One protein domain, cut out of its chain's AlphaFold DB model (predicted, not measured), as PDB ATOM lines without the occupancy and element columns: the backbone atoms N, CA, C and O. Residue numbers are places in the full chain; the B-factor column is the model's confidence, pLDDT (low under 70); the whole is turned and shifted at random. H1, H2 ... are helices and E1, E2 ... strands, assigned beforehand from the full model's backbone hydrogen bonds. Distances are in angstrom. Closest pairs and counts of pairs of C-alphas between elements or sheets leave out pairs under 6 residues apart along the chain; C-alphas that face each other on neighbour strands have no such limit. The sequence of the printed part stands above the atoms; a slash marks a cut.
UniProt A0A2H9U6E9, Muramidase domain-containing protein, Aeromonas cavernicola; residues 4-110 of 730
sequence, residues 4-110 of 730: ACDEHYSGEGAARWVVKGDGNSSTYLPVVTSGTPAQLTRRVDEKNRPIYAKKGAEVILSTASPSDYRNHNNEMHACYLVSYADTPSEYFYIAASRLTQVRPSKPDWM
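This is residues 4 to 110 of the 730 residues of the protein "Muramidase domain-containing protein" of Aeromonas cavernicola (UniProt A0A2H9U6E9). A strongly twisted sheet of six strands is built along the long, antiparallel hairpin E6 and E7, with E4, E1 and E8 stepping away near one end of E6 and E5 beside its other end. The small hairpin E2 and E3 packs on E7 and E5, while H1 and both ends of the printed part lie together at one end of the long axis. The 107 printed residues hold H1, then E1 to E8; the class is mostly strand, with under half of the residues in named elements. The whole is only just loose, close to compact, with a radius of gyration of the C-alphas of 15.7 A, and elongated, spanning 51 by 29 by 23 A.

H1 is residues 7 to 10, beginning at C-alpha 7 (92.440, -66.213, 72.581). E1 is residues 16 to 19, E2 28 to 30, E3 40 to 42, E4 58 to 61 and E5 67 to 70. E6, residues 76 to 84, is 23.6 A long; E7, residues 87 to 95, is 19.0 A and bends by 86 degrees at residue 90. E8, residues 99 to 102, ends at C-alpha 102 (94.036, -53.641, 79.573).

H1 is not on the branched sheet and is too short for an O i to N i+4 pair; its one O i to N i+3 pair is not within hydrogen-bond range. The sheet's neighbour strands are antiparallel. E1 has E8 on one side, N 18 to O 100 at 2.9 A, and E4 on the other, N 59 to O 17 at 2.9 A. E6 has E4, N 60 to O 83 at 2.8 A, and E5, N 69 to O 77 at 3.0 A, on one side, and E7, N 82 to O 92 at 2.9 A, on the other. E5, E6 and E7 form a meander, each strand the antiparallel neighbour of the one before. In the hairpin E2 and E3, N 29 and O 41 are 2.9 A apart. The closest C-alphas of E2 and E7, Tyr 28 and Tyr 93, are 4.8 A apart.

The C-alphas farthest apart, of Ser 34 and Trp 109, are 54.6 A apart. The printed part has no cut; the link E3 to E4 is long, 15 residues. Mean pLDDT of the printed part is 79.8, with residues 4 to 14, 21 to 23, 32 to 38 and 104 to 110 under 70.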
ATOM      1  N   ALA A   4      98.330 -65.905  64.588       48.69
ATOM      2  CA  ALA A   4      97.579 -65.094  65.529       48.69
ATOM      3  C   ALA A   4      96.303 -65.855  65.927       48.69
ATOM      4  O   ALA A   4      95.528 -66.286  65.068       48.69
ATOM      5  N   CYS A   5      96.094 -66.041  67.232       54.06
ATOM      6  CA  CYS A   5      94.961 -66.775  67.793       54.06
ATOM      7  C   CYS A   5      93.973 -65.816  68.472       54.06
ATOM      8  O   CYS A   5      94.383 -64.850  69.114       54.06
ATOM      9  N   ASP A   6      92.672 -66.096  68.354       53.94
ATOM     10  CA  ASP A   6      91.596 -65.282  68.938       53.94
ATOM     11  C   ASP A   6      91.739 -65.138  70.465       53.94
ATOM     12  O   ASP A   6      91.539 -64.058  71.025       53.94
ATOM     13  N   GLU A   7      92.207 -66.195  71.134       55.69
ATOM     14  CA  GLU A   7      92.440 -66.213  72.581       55.69
ATOM     15  C   GLU A   7      93.524 -65.227  73.045       55.69
ATOM     16  O   GLU A   7      93.526 -64.835  74.211       55.69
ATOM     17  N   HIS A   8      94.406 -64.757  72.154       58.62
ATOM     18  CA  HIS A   8      95.385 -63.718  72.495       58.62
ATOM     19  C   HIS A   8      94.721 -62.380  72.847       58.62
ATOM     20  O   HIS A   8      95.283 -61.577  73.590       58.62
ATOM     21  N   TYR A   9      93.512 -62.153  72.335       60.66
ATOM     22  CA  TYR A   9      92.743 -60.934  72.557       60.66
ATOM     23  C   TYR A   9      91.582 -61.175  73.531       60.66
ATOM     24  O   TYR A   9      91.250 -60.302  74.337       60.66
ATOM     25  N   SER A  10      90.988 -62.375  73.508       61.41
ATOM     26  CA  SER A  10      89.772 -62.700  74.269       61.41
ATOM     27  C   SER A  10      89.977 -63.635  75.474       61.41
ATOM     28  O   SER A  10      89.137 -63.635  76.374       61.41
ATOM     29  N   GLY A  11      91.086 -64.379  75.553       60.59
ATOM     30  CA  GLY A  11      91.343 -65.392  76.585       60.59
ATOM     31  C   GLY A  11      91.643 -64.821  77.976       60.59
ATOM     32  O   GLY A  11      91.926 -63.632  78.142       60.59
ATOM     33  N   GLU A  12      91.600 -65.656  79.020       59.22
ATOM     34  CA  GLU A  12      91.860 -65.212  80.404       59.22
ATOM     35  C   GLU A  12      93.277 -64.634  80.595       59.22
ATOM     36  O   GLU A  12      93.443 -63.673  81.345       59.22
ATOM     37  N   GLY A  13      94.271 -65.137  79.850       62.09
ATOM     38  CA  GLY A  13      95.663 -64.662  79.868       62.09
ATOM     39  C   GLY A  13      95.970 -63.443  78.984       62.09
ATOM     40  O   GLY A  13      97.088 -62.939  79.024       62.09
ATOM     41  N   ALA A  14      95.005 -62.941  78.204       65.06
ATOM     42  CA  ALA A  14      95.202 -61.811  77.280       65.06
ATOM     43  C   ALA A  14      95.443 -60.468  77.992       65.06
ATOM     44  O   ALA A  14      95.896 -59.486  77.402       65.06
ATOM     45  N   ALA A  15      95.072 -60.396  79.264       80.00
ATOM     46  CA  ALA A  15      94.975 -59.156  79.996       80.00
ATOM     47  C   ALA A  15      96.360 -58.691  80.494       80.00
ATOM     48  O   ALA A  15      96.990 -59.348  81.322       80.00
ATOM     49  N   ARG A  16      96.826 -57.537  80.003       85.06
ATOM     50  CA  ARG A  16      98.144 -56.953  80.304       85.06
ATOM     51  C   ARG A  16      98.048 -55.884  81.385       85.06
ATOM     52  O   ARG A  16      97.070 -55.138  81.439       85.06
ATOM     53  N   TRP A  17      99.069 -55.779  82.231       90.19
ATOM     54  CA  TRP A  17      99.161 -54.723  83.240       90.19
ATOM     55  C   TRP A  17      99.930 -53.530  82.691       90.19
ATOM     56  O   TRP A  17     101.048 -53.673  82.209       90.19
ATOM     57  N   VAL A  18      99.334 -52.342  82.778       91.50
ATOM     58  CA  VAL A  18      99.875 -51.119  82.178       91.50
ATOM     59  C   VAL A  18      99.852 -49.971  83.180       91.50
ATOM     60  O   VAL A  18      98.928 -49.840  83.992       91.50
ATOM     61  N   VAL A  19     100.868 -49.113  83.121       91.12
ATOM     62  CA  VAL A  19     100.976 -47.915  83.965       91.12
ATOM     63  C   VAL A  19      99.967 -46.839  83.533       91.12
ATOM     64  O   VAL A  19     100.023 -46.323  82.413       91.12
ATOM     65  N   LYS A  20      99.071 -46.443  84.447       88.31
ATOM     66  CA  LYS A  20      98.086 -45.358  84.279       88.31
ATOM     67  C   LYS A  20      98.739 -43.968  84.222       88.31
ATOM     68  O   LYS A  20      99.698 -43.692  84.943       88.31
ATOM     69  N   GLY A  21      98.062 -43.045  83.528       67.88
ATOM     70  CA  GLY A  21      98.081 -41.609  83.845       67.88
ATOM     71  C   GLY A  21      99.256 -40.781  83.309       67.88
ATOM     72  O   GLY A  21     100.048 -41.236  82.500       67.88
ATOM     73  N   ASP A  22      99.306 -39.526  83.749       65.81
ATOM     74  CA  ASP A  22     100.083 -38.348  83.310       65.81
ATOM     75  C   ASP A  22     101.629 -38.432  83.300       65.81
ATOM     76  O   ASP A  22     102.281 -37.419  83.059       65.81
ATOM     77  N   GLY A  23     102.229 -39.601  83.538       69.56
ATOM     78  CA  GLY A  23     103.688 -39.765  83.607       69.56
ATOM     79  C   GLY A  23     104.314 -39.452  84.974       69.56
ATOM     80  O   GLY A  23     105.532 -39.511  85.098       69.56
ATOM     81  N   ASN A  24     103.511 -39.193  86.018       78.81
ATOM     82  CA  ASN A  24     103.988 -38.881  87.377       78.81
ATOM     83  C   ASN A  24     103.902 -40.061  88.368       78.81
ATOM     84  O   ASN A  24     103.885 -39.877  89.590       78.81
ATOM     85  N   SER A  25     103.861 -41.300  87.879       86.81
ATOM     86  CA  SER A  25     103.780 -42.496  88.729       86.81
ATOM     87  C   SER A  25     105.132 -42.805  89.380       86.81
ATOM     88  O   SER A  25     106.049 -43.269  88.717       86.81
ATOM     89  N   SER A  26     105.292 -42.534  90.677       89.31
ATOM     90  CA  SER A  26     106.555 -42.801  91.388       89.31
ATOM     91  C   SER A  26     106.923 -44.288  91.390       89.31
ATOM     92  O   SER A  26     106.064 -45.142  91.606       89.31
ATOM     93  N   THR A  27     108.216 -44.571  91.221       91.94
ATOM     94  CA  THR A  27     108.793 -45.916  91.343       91.94
ATOM     95  C   THR A  27     109.652 -46.022  92.601       91.94
ATOM     96  O   THR A  27     110.202 -45.021  93.077       91.94
ATOM     97  N   TYR A  28     109.745 -47.223  93.170       92.00
ATOM     98  CA  TYR A  28     110.328 -47.422  94.494       92.00
ATOM     99  C   TYR A  28     111.248 -48.643  94.584       92.00
ATOM    100  O   TYR A  28     111.123 -49.588  93.806       92.00
ATOM    101  N   LEU A  29     112.139 -48.628  95.574       89.44
ATOM    102  CA  LEU A  29     112.983 -49.751  95.989       89.44
ATOM    103  C   LEU A  29     112.749 -50.062  97.474       89.44
ATOM    104  O   LEU A  29     112.422 -49.151  98.242       89.44
ATOM    105  N   PRO A  30     112.909 -51.323  97.902       87.00
ATOM    106  CA  PRO A  30     112.760 -51.687  99.302       87.00
ATOM    107  C   PRO A  30     113.911 -51.124 100.139       87.00
ATOM    108  O   PRO A  30     115.070 -51.147  99.727       87.00
ATOM    109  N   VAL A  31     113.597 -50.658 101.346       81.38
ATOM    110  CA  VAL A  31     114.607 -50.365 102.366       81.38
ATOM    111  C   VAL A  31     114.894 -51.673 103.099       81.38
ATOM    112  O   VAL A  31     114.067 -52.158 103.869       81.38
ATOM    113  N   VAL A  32     116.041 -52.294 102.817       64.62
ATOM    114  CA  VAL A  32     116.399 -53.582 103.424       64.62
ATOM    115  C   VAL A  32     117.036 -53.344 104.793       64.62
ATOM    116  O   VAL A  32     118.237 -53.119 104.908       64.62
ATOM    117  N   THR A  33     116.227 -53.417 105.846       54.50
ATOM    118  CA  THR A  33     116.687 -53.483 107.240       54.50
ATOM    119  C   THR A  33     116.298 -54.840 107.826       54.50
ATOM    120  O   THR A  33     115.186 -55.023 108.308       54.50
ATOM    121  N   SER A  34     117.212 -55.813 107.744       49.84
ATOM    122  CA  SER A  34     117.210 -57.079 108.512       49.84
ATOM    123  C   SER A  34     115.960 -57.989 108.460       49.84
ATOM    124  O   SER A  34     115.758 -58.786 109.371       49.84
ATOM    125  N   GLY A  35     115.130 -57.922 107.416       60.00
ATOM    126  CA  GLY A  35     113.930 -58.759 107.271       60.00
ATOM    127  C   GLY A  35     112.913 -58.170 106.293       60.00
ATOM    128  O   GLY A  35     113.220 -57.190 105.613       60.00
ATOM    129  N   THR A  36     111.726 -58.787 106.208       51.19
ATOM    130  CA  THR A  36     110.630 -58.444 105.282       51.19
ATOM    131  C   THR A  36     110.416 -56.925 105.229       51.19
ATOM    132  O   THR A  36     110.123 -56.327 106.269       51.19
ATOM    133  N   PRO A  37     110.599 -56.268 104.068       58.19
ATOM    134  CA  PRO A  37     110.643 -54.811 104.015       58.19
ATOM    135  C   PRO A  37     109.274 -54.224 104.368       58.19
ATOM    136  O   PRO A  37     108.276 -54.579 103.759       58.19
ATOM    137  N   ALA A  38     109.214 -53.316 105.343       66.75
ATOM    138  CA  ALA A  38     107.990 -52.577 105.684       66.75
ATOM    139  C   ALA A  38     107.950 -51.170 105.050       66.75
ATOM    140  O   ALA A  38     106.939 -50.467 105.134       66.75
ATOM    141  N   GLN A  39     109.053 -50.746 104.420       83.12
ATOM    142  CA  GLN A  39     109.255 -49.385 103.929       83.12
ATOM    143  C   GLN A  39     109.937 -49.365 102.554       83.12
ATOM    144  O   GLN A  39     110.827 -50.167 102.259       83.12
ATOM    145  N   LEU A  40     109.513 -48.419 101.722       88.44
ATOM    146  CA  LEU A  40     109.980 -48.178 100.366       88.44
ATOM    147  C   LEU A  40     110.618 -46.790 100.265       88.44
ATOM    148  O   LEU A  40     110.054 -45.799 100.731       88.44
ATOM    149  N   THR A  41     111.754 -46.707  99.580       90.06
ATOM    150  CA  THR A  41     112.369 -45.437  99.182       90.06
ATOM    151  C   THR A  41     112.110 -45.156  97.707       90.06
ATOM    152  O   THR A  41     111.925 -46.072  96.904       90.06
ATOM    153  N   ARG A  42     112.052 -43.878  97.337       91.19
ATOM    154  CA  ARG A  42     111.800 -43.461  95.956       91.19
ATOM    155  C   ARG A  42     113.046 -43.702  95.105       91.19
ATOM    156  O   ARG A  42     114.146 -43.360  95.530       91.19
ATOM    157  N   ARG A  43     112.880 -44.244  93.897       92.12
ATOM    158  CA  ARG A  43     113.978 -44.333  92.924       92.12
ATOM    159  C   ARG A  43     114.371 -42.930  92.469       92.12
ATOM    160  O   ARG A  43     113.503 -42.108  92.165       92.12
ATOM    161  N   VAL A  44     115.673 -42.686  92.402       90.25
ATOM    162  CA  VAL A  44     116.265 -41.439  91.919       90.25
ATOM    163  C   VAL A  44     117.352 -41.737  90.891       90.25
ATOM    164  O   VAL A  44     117.937 -42.819  90.911       90.25
ATOM    165  N   ASP A  45     117.583 -40.803  89.972       87.12
ATOM    166  CA  ASP A  45     118.684 -40.861  89.014       87.12
ATOM    167  C   ASP A  45     120.014 -40.411  89.647       87.12
ATOM    168  O   ASP A  45     120.072 -40.004  90.808       87.12
ATOM    169  N   GLU A  46     121.093 -40.442  88.864       86.12
ATOM    170  CA  GLU A  46     122.440 -40.023  89.292       86.12
ATOM    171  C   GLU A  46     122.513 -38.566  89.783       86.12
ATOM    172  O   GLU A  46     123.433 -38.191  90.505       86.12
ATOM    173  N   LYS A  47     121.534 -37.732  89.409       86.75
ATOM    174  CA  LYS A  47     121.412 -36.325  89.816       86.75
ATOM    175  C   LYS A  47     120.413 -36.143  90.962       86.75
ATOM    176  O   LYS A  47     119.983 -35.019  91.221       86.75
ATOM    177  N   ASN A  48     120.044 -37.229  91.641       87.06
ATOM    178  CA  ASN A  48     119.090 -37.264  92.746       87.06
ATOM    179  C   ASN A  48     117.674 -36.780  92.364       87.06
ATOM    180  O   ASN A  48     116.923 -36.284  93.208       87.06
ATOM    181  N   ARG A  49     117.292 -36.898  91.086       89.12
ATOM    182  CA  ARG A  49     115.947 -36.555  90.601       89.12
ATOM    183  C   ARG A  49     115.064 -37.800  90.587       89.12
ATOM    184  O   ARG A  49     115.553 -38.873  90.248       89.12
ATOM    185  N   PRO A  50     113.766 -37.694  90.905       88.88
ATOM    186  CA  PRO A  50     112.893 -38.859  90.939       88.88
ATOM    187  C   PRO A  50     112.734 -39.571  89.595       88.88
ATOM    188  O   PRO A  50     112.512 -38.927  88.571       88.88
ATOM    189  N   ILE A  51     112.742 -40.904  89.629       89.56
ATOM    190  CA  ILE A  51     112.438 -41.751  88.472       89.56
ATOM    191  C   ILE A  51     110.955 -42.129  88.506       89.56
ATOM    192  O   ILE A  51     110.469 -42.791  89.432       89.56
ATOM    193  N   TYR A  52     110.229 -41.710  87.476       91.12
ATOM    194  CA  TYR A  52     108.819 -42.031  87.290       91.12
ATOM    195  C   TYR A  52     108.635 -43.207  86.331       91.12
ATOM    196  O   TYR A  52     109.474 -43.471  85.470       91.12
ATOM    197  N   ALA A  53     107.526 -43.920  86.494       88.69
ATOM    198  CA  ALA A  53     107.156 -45.016  85.626       88.69
ATOM    199  C   ALA A  53     106.737 -44.478  84.252       88.69
ATOM    200  O   ALA A  53     106.006 -43.485  84.163       88.69
ATOM    201  N   LYS A  54     107.181 -45.152  83.189       87.00
ATOM    202  CA  LYS A  54     106.833 -44.822  81.804       87.00
ATOM    203  C   LYS A  54     105.315 -44.952  81.629       87.00
ATOM    204  O   LYS A  54     104.754 -46.030  81.820       87.00
ATOM    205  N   LYS A  55     104.640 -43.854  81.283       87.12
ATOM    206  CA  LYS A  55     103.200 -43.853  80.982       87.12
ATOM    207  C   LYS A  55     102.895 -44.860  79.872       87.12
ATOM    208  O   LYS A  55     103.567 -44.842  78.848       87.12
ATOM    209  N   GLY A  56     101.862 -45.680  80.057       83.25
ATOM    210  CA  GLY A  56     101.424 -46.632  79.035       83.25
ATOM    211  C   GLY A  56     102.347 -47.840  78.850       83.25
ATOM    212  O   GLY A  56     102.049 -48.680  78.011       83.25
ATOM    213  N   ALA A  57     103.434 -47.957  79.620       85.38
ATOM    214  CA  ALA A  57     104.312 -49.115  79.533       85.38
ATOM    215  C   ALA A  57     103.663 -50.355  80.158       85.38
ATOM    216  O   ALA A  57     103.071 -50.275  81.242       85.38
ATOM    217  N   GLU A  58     103.812 -51.490  79.475       89.19
ATOM    218  CA  GLU A  58     103.453 -52.804  79.997       89.19
ATOM    219  C   GLU A  58     104.445 -53.234  81.084       89.19
ATOM    220  O   GLU A  58     105.662 -53.051  80.967       89.19
ATOM    221  N   VAL A  59     103.909 -53.805  82.161       89.75
ATOM    222  CA  VAL A  59     104.679 -54.322  83.288       89.75
ATOM    223  C   VAL A  59     104.294 -55.765  83.593       89.75
ATOM    224  O   VAL A  59     103.131 -56.155  83.489       89.75
ATOM    225  N   ILE A  60     105.274 -56.551  84.024       88.38
ATOM    226  CA  ILE A  60     105.093 -57.926  84.483       88.38
ATOM    227  C   ILE A  60     105.051 -57.906  86.008       88.38
ATOM    228  O   ILE A  60     105.961 -57.383  86.653       88.38
ATOM    229  N   LEU A  61     103.991 -58.465  86.596       90.25
ATOM    230  CA  LEU A  61     103.880 -58.595  88.048       90.25
ATOM    231  C   LEU A  61     104.731 -59.776  88.531       90.25
ATOM    232  O   LEU A  61     104.532 -60.904  88.089       90.25
ATOM    233  N   SER A  62     105.625 -59.544  89.492       86.62
ATOM    234  CA  SER A  62     106.342 -60.629  90.181       86.62
ATOM    235  C   SER A  62     105.507 -61.310  91.262       86.62
ATOM    236  O   SER A  62     105.866 -62.392  91.721       86.62
ATOM    237  N   THR A  63     104.415 -60.682  91.700       80.88
ATOM    238  CA  THR A  63     103.523 -61.210  92.734       80.88
ATOM    239  C   THR A  63     102.073 -61.166  92.266       80.88
ATOM    240  O   THR A  63     101.647 -60.206  91.630       80.88
ATOM    241  N   ALA A  64     101.293 -62.194  92.615       80.19
ATOM    242  CA  ALA A  64      99.875 -62.273  92.250       80.19
ATOM    243  C   ALA A  64      99.022 -61.196  92.949       80.19
ATOM    244  O   ALA A  64      98.073 -60.670  92.371       80.19
ATOM    245  N   SER A  65      99.398 -60.834  94.177       86.75
ATOM    246  CA  SER A  65      98.710 -59.832  94.994       86.75
ATOM    247  C   SER A  65      99.669 -58.706  95.386       86.75
ATOM    248  O   SER A  65     100.874 -58.954  95.540       86.75
ATOM    249  N   PRO A  66      99.166 -57.472  95.560       91.00
ATOM    250  CA  PRO A  66      99.972 -56.384  96.078       91.00
ATOM    251  C   PRO A  66     100.198 -56.591  97.579       91.00
ATOM    252  O   PRO A  66      99.411 -57.252  98.256       91.00
ATOM    253  N   SER A  67     101.279 -56.028  98.101       89.94
ATOM    254  CA  SER A  67     101.571 -55.999  99.537       89.94
ATOM    255  C   SER A  67     101.606 -54.557 100.028       89.94
ATOM    256  O   SER A  67     101.967 -53.650  99.274       89.94
ATOM    257  N   ASP A  68     101.215 -54.340 101.280       90.19
ATOM    258  CA  ASP A  68     101.198 -53.005 101.872       90.19
ATOM    259  C   ASP A  68     102.599 -52.591 102.309       90.19
ATOM    260  O   ASP A  68     103.254 -53.267 103.103       90.19
ATOM    261  N   TYR A  69     103.040 -51.433 101.823       88.50
ATOM    262  CA  TYR A  69     104.303 -50.832 102.226       88.50
ATOM    263  C   TYR A  69     104.132 -49.354 102.552       88.50
ATOM    264  O   TYR A  69     103.270 -48.666 102.002       88.50
ATOM    265  N   ARG A  70     105.009 -48.830 103.412       86.38
ATOM    266  CA  ARG A  70     105.119 -47.385 103.630       86.38
ATOM    267  C   ARG A  70     105.991 -46.744 102.554       86.38
ATOM    268  O   ARG A  70     107.109 -47.198 102.332       86.38
ATOM    269  N   ASN A  71     105.506 -45.701 101.889       85.81
ATOM    270  CA  ASN A  71     106.268 -44.948 100.888       85.81
ATOM    271  C   ASN A  71     107.296 -43.987 101.541       85.81
ATOM    272  O   ASN A  71     107.430 -43.929 102.764       85.81
ATOM    273  N   HIS A  72     107.994 -43.185 100.726       84.00
ATOM    274  CA  HIS A  72     108.981 -42.198 101.198       84.00
ATOM    275  C   HIS A  72     108.388 -41.077 102.077       84.00
ATOM    276  O   HIS A  72     109.130 -40.438 102.815       84.00
ATOM    277  N   ASN A  73     107.067 -40.873 102.041       84.56
ATOM    278  CA  ASN A  73     106.330 -39.951 102.913       84.56
ATOM    279  C   ASN A  73     105.739 -40.656 104.147       84.56
ATOM    280  O   ASN A  73     104.942 -40.068 104.873       84.56
ATOM    281  N   ASN A  74     106.121 -41.914 104.399       83.75
ATOM    282  CA  ASN A  74     105.631 -42.752 105.495       83.75
ATOM    283  C   ASN A  74     104.131 -43.116 105.412       83.75
ATOM    284  O   ASN A  74     103.541 -43.567 106.398       83.75
ATOM    285  N   GLU A  75     103.519 -42.963 104.238       86.38
ATOM    286  CA  GLU A  75     102.121 -43.310 103.966       86.38
ATOM    287  C   GLU A  75     102.004 -44.765 103.514       86.38
ATOM    288  O   GLU A  75     102.847 -45.248 102.760       86.38
ATOM    289  N   MET A  76     100.945 -45.454 103.933       88.31
ATOM    290  CA  MET A  76     100.699 -46.846 103.557       88.31
ATOM    291  C   MET A  76     100.054 -46.928 102.171       88.31
ATOM    292  O   MET A  76      99.035 -46.284 101.925       88.31
ATOM    293  N   HIS A  77     100.636 -47.727 101.278       88.12
ATOM    294  CA  HIS A  77     100.121 -47.986  99.935       88.12
ATOM    295  C   HIS A  77     100.280 -49.467  99.585       88.12
ATOM    296  O   HIS A  77     101.339 -50.052  99.820       88.12
ATOM    297  N   ALA A  78      99.256 -50.044  98.956       92.88
ATOM    298  CA  ALA A  78      99.348 -51.362  98.341       92.88
ATOM    299  C   ALA A  78     100.207 -51.268  97.072       92.88
ATOM    300  O   ALA A  78      99.862 -50.536  96.135       92.88
ATOM    301  N   CYS A  79     101.318 -51.999  97.023       91.50
ATOM    302  CA  CYS A  79     102.261 -51.977  95.908       91.50
ATOM    303  C   CYS A  79     102.489 -53.373  95.329       91.50
ATOM    304  O   CYS A  79     102.541 -54.366  96.056       91.50
ATOM    305  N   TYR A  80     102.701 -53.423  94.017       94.00
ATOM    306  CA  TYR A  80     103.229 -54.597  93.330       94.00
ATOM    307  C   TYR A  80     104.735 -54.458  93.144       94.00
ATOM    308  O   TYR A  80     105.228 -53.353  92.901       94.00
ATOM    309  N   LEU A  81     105.443 -55.585  93.214       92.31
ATOM    310  CA  LEU A  81     106.773 -55.710  92.632       92.31
ATOM    311  C   LEU A  81     106.606 -56.017  91.145       92.31
ATOM    312  O   LEU A  81     105.930 -56.986  90.794       92.31
ATOM    313  N   VAL A  82     107.196 -55.189  90.289       93.31
ATOM    314  CA  VAL A  82     107.054 -55.303  88.837       93.31
ATOM    315  C   VAL A  82     108.390 -55.117  88.129       93.31
ATOM    316  O   VAL A  82     109.309 -54.518  88.686       93.31
ATOM    317  N   SER A  83     108.470 -55.576  86.888       91.00
ATOM    318  CA  SER A  83     109.473 -55.152  85.908       91.00
ATOM    319  C   SER A  83     108.777 -54.687  84.632       91.00
ATOM    320  O   SER A  83     107.600 -54.989  84.420       91.00
ATOM    321  N   TYR A  84     109.457 -53.907  83.792       86.62
ATOM    322  CA  TYR A  84     108.900 -53.609  82.474       86.62
ATOM    323  C   TYR A  84     108.993 -54.836  81.570       86.62
ATOM    324  O   TYR A  84     109.963 -55.589  81.651       86.62
ATOM    325  N   ALA A  85     108.010 -55.014  80.688       75.69
ATOM    326  CA  ALA A  85     108.021 -56.118  79.731       75.69
ATOM    327  C   ALA A  85     109.223 -56.052  78.761       75.69
ATOM    328  O   ALA A  85     109.739 -57.096  78.370       75.69
ATOM    329  N   ASP A  86     109.706 -54.845  78.430       70.69
ATOM    330  CA  ASP A  86     110.887 -54.614  77.579       70.69
ATOM    331  C   ASP A  86     112.226 -54.826  78.317       70.69
ATOM    332  O   ASP A  86     113.247 -55.095  77.687       70.69
ATOM    333  N   THR A  87     112.233 -54.750  79.652       71.44
ATOM    334  CA  THR A  87     113.417 -54.951  80.505       71.44
ATOM    335  C   THR A  87     113.069 -55.797  81.741       71.44
ATOM    336  O   THR A  87     113.045 -55.284  82.868       71.44
ATOM    337  N   PRO A  88     112.793 -57.104  81.574       70.81
ATOM    338  CA  PRO A  88     112.182 -57.933  82.617       70.81
ATOM    339  C   PRO A  88     113.066 -58.155  83.855       70.81
ATOM    340  O   PRO A  88     112.565 -58.594  84.888       70.81
ATOM    341  N   SER A  89     114.360 -57.835  83.775       72.94
ATOM    342  CA  SER A  89     115.352 -57.989  84.845       72.94
ATOM    343  C   SER A  89     115.475 -56.791  85.797       72.94
ATOM    344  O   SER A  89     116.186 -56.889  86.796       72.94
ATOM    345  N   GLU A  90     114.810 -55.664  85.525       81.50
ATOM    346  CA  GLU A  90     114.835 -54.487  86.406       81.50
ATOM    347  C   GLU A  90     113.569 -54.384  87.259       81.50
ATOM    348  O   GLU A  90     112.532 -53.886  86.813       81.50
ATOM    349  N   TYR A  91     113.665 -54.818  88.516       89.62
ATOM    350  CA  TYR A  91     112.536 -54.795  89.439       89.62
ATOM    351  C   TYR A  91     112.389 -53.470  90.183       89.62
ATOM    352  O   TYR A  91     113.353 -52.881  90.677       89.62
ATOM    353  N   PHE A  92     111.146 -53.032  90.335       92.56
ATOM    354  CA  PHE A  92     110.781 -51.906  91.180       92.56
ATOM    355  C   PHE A  92     109.374 -52.079  91.744       92.56
ATOM    356  O   PHE A  92     108.538 -52.796  91.200       92.56
ATOM    357  N   TYR A  93     109.102 -51.387  92.844       92.75
ATOM    358  CA  TYR A  93     107.759 -51.315  93.400       92.75
ATOM    359  C   TYR A  93     106.985 -50.152  92.780       92.75
ATOM    360  O   TYR A  93     107.529 -49.058  92.584       92.75
ATOM    361  N   ILE A  94     105.702 -50.375  92.511       92.75
ATOM    362  CA  ILE A  94     104.749 -49.355  92.061       92.75
ATOM    363  C   ILE A  94     103.410 -49.548  92.775       92.75
ATOM    364  O   ILE A  94     102.989 -50.674  93.046       92.75
ATOM    365  N   ALA A  95     102.733 -48.445  93.091       92.06
ATOM    366  CA  ALA A  95     101.424 -48.498  93.733       92.06
ATOM    367  C   ALA A  95     100.388 -49.164  92.812       92.06
ATOM    368  O   ALA A  95     100.255 -48.784  91.647       92.06
ATOM    369  N   ALA A  96      99.601 -50.098  93.351       92.62
ATOM    370  CA  ALA A  96      98.556 -50.819  92.620       92.62
ATOM    371  C   ALA A  96      97.530 -49.867  91.983       92.62
ATOM    372  O   ALA A  96      97.065 -50.092  90.869       92.62
ATOM    373  N   SER A  97      97.246 -48.736  92.638       91.19
ATOM    374  CA  SER A  97      96.359 -47.687  92.118       91.19
ATOM    375  C   SER A  97      96.833 -47.082  90.791       91.19
ATOM    376  O   SER A  97      96.005 -46.567  90.031       91.19
ATOM    377  N   ARG A  98      98.135 -47.172  90.487       92.56
ATOM    378  CA  ARG A  98      98.776 -46.685  89.256       92.56
ATOM    379  C   ARG A  98      98.836 -47.725  88.146       92.56
ATOM    380  O   ARG A  98      99.282 -47.382  87.059       92.56
ATOM    381  N   LEU A  99      98.366 -48.944  88.380       92.44
ATOM    382  CA  LEU A  99      98.261 -49.969  87.352       92.44
ATOM    383  C   LEU A  99      96.805 -50.136  86.925       92.44
ATOM    384  O   LEU A  99      95.872 -49.980  87.718       92.44
ATOM    385  N   THR A 100      96.607 -50.420  85.645       92.06
ATOM    386  CA  THR A 100      95.334 -50.883  85.101       92.06
ATOM    387  C   THR A 100      95.573 -52.138  84.299       92.06
ATOM    388  O   THR A 100      96.627 -52.295  83.685       92.06
ATOM    389  N   GLN A 101      94.578 -53.007  84.286       89.25
ATOM    390  CA  GLN A 101      94.557 -54.104  83.347       89.25
ATOM    391  C   GLN A 101      93.935 -53.601  82.039       89.25
ATOM    392  O   GLN A 101      92.896 -52.937  82.066       89.25
ATOM    393  N   VAL A 102      94.583 -53.871  80.913       84.19
ATOM    394  CA  VAL A 102      94.036 -53.641  79.573       84.19
ATOM    395  C   VAL A 102      93.983 -54.967  78.834       84.19
ATOM    396  O   VAL A 102      94.815 -55.845  79.057       84.19
ATOM    397  N   ARG A 103      93.005 -55.120  77.948       79.50
ATOM    398  CA  ARG A 103      92.996 -56.211  76.976       79.50
ATOM    399  C   ARG A 103      93.353 -55.619  75.618       79.50
ATOM    400  O   ARG A 103      92.782 -54.577  75.284       79.50
ATOM    401  N   PRO A 104      94.290 -56.218  74.868       67.69
ATOM    402  CA  PRO A 104      94.545 -55.782  73.508       67.69
ATOM    403  C   PRO A 104      93.254 -55.939  72.699       67.69
ATOM    404  O   PRO A 104      92.555 -56.947  72.802       67.69
ATOM    405  N   SER A 105      92.908 -54.912  71.929       62.06
ATOM    406  CA  SER A 105      91.788 -54.977  70.995       62.06
ATOM    407  C   SER A 105      92.127 -55.958  69.881       62.06
ATOM    408  O   SER A 105      93.205 -55.868  69.293       62.06
ATOM    409  N   LYS A 106      91.202 -56.877  69.592       58.12
ATOM    410  CA  LYS A 106      91.305 -57.752  68.426       58.12
ATOM    411  C   LYS A 106      91.421 -56.881  67.164       58.12
ATOM    412  O   LYS A 106      90.551 -56.032  66.974       58.12
ATOM    413  N   PRO A 107      92.455 -57.054  66.328       56.03
ATOM    414  CA  PRO A 107      92.592 -56.292  65.098       56.03
ATOM    415  C   PRO A 107      91.466 -56.626  64.122       56.03
ATOM    416  O   PRO A 107      91.078 -57.791  63.998       56.03
ATOM    417  N   ASP A 108      90.990 -55.630  63.374       52.69
ATOM    418  CA  ASP A 108      89.898 -55.811  62.406       52.69
ATOM    419  C   ASP A 108      90.231 -56.882  61.353       52.69
ATOM    420  O   ASP A 108      89.357 -57.642  60.943       52.69
ATOM    421  N   TRP A 109      91.513 -57.035  60.992       51.47
ATOM    422  CA  TRP A 109      91.990 -58.058  60.054       51.47
ATOM    423  C   TRP A 109      91.930 -59.501  60.589       51.47
ATOM    424  O   TRP A 109      92.010 -60.439  59.794       51.47
ATOM    425  N   MET A 110      91.792 -59.704  61.908       48.28
ATOM    426  CA  MET A 110      91.532 -61.019  62.526       48.28
ATOM    427  C   MET A 110      90.050 -61.372  62.587       48.28
ATOM    428  O   MET A 110      89.683 -62.475  63.001       48.28
TER     429      MET A 110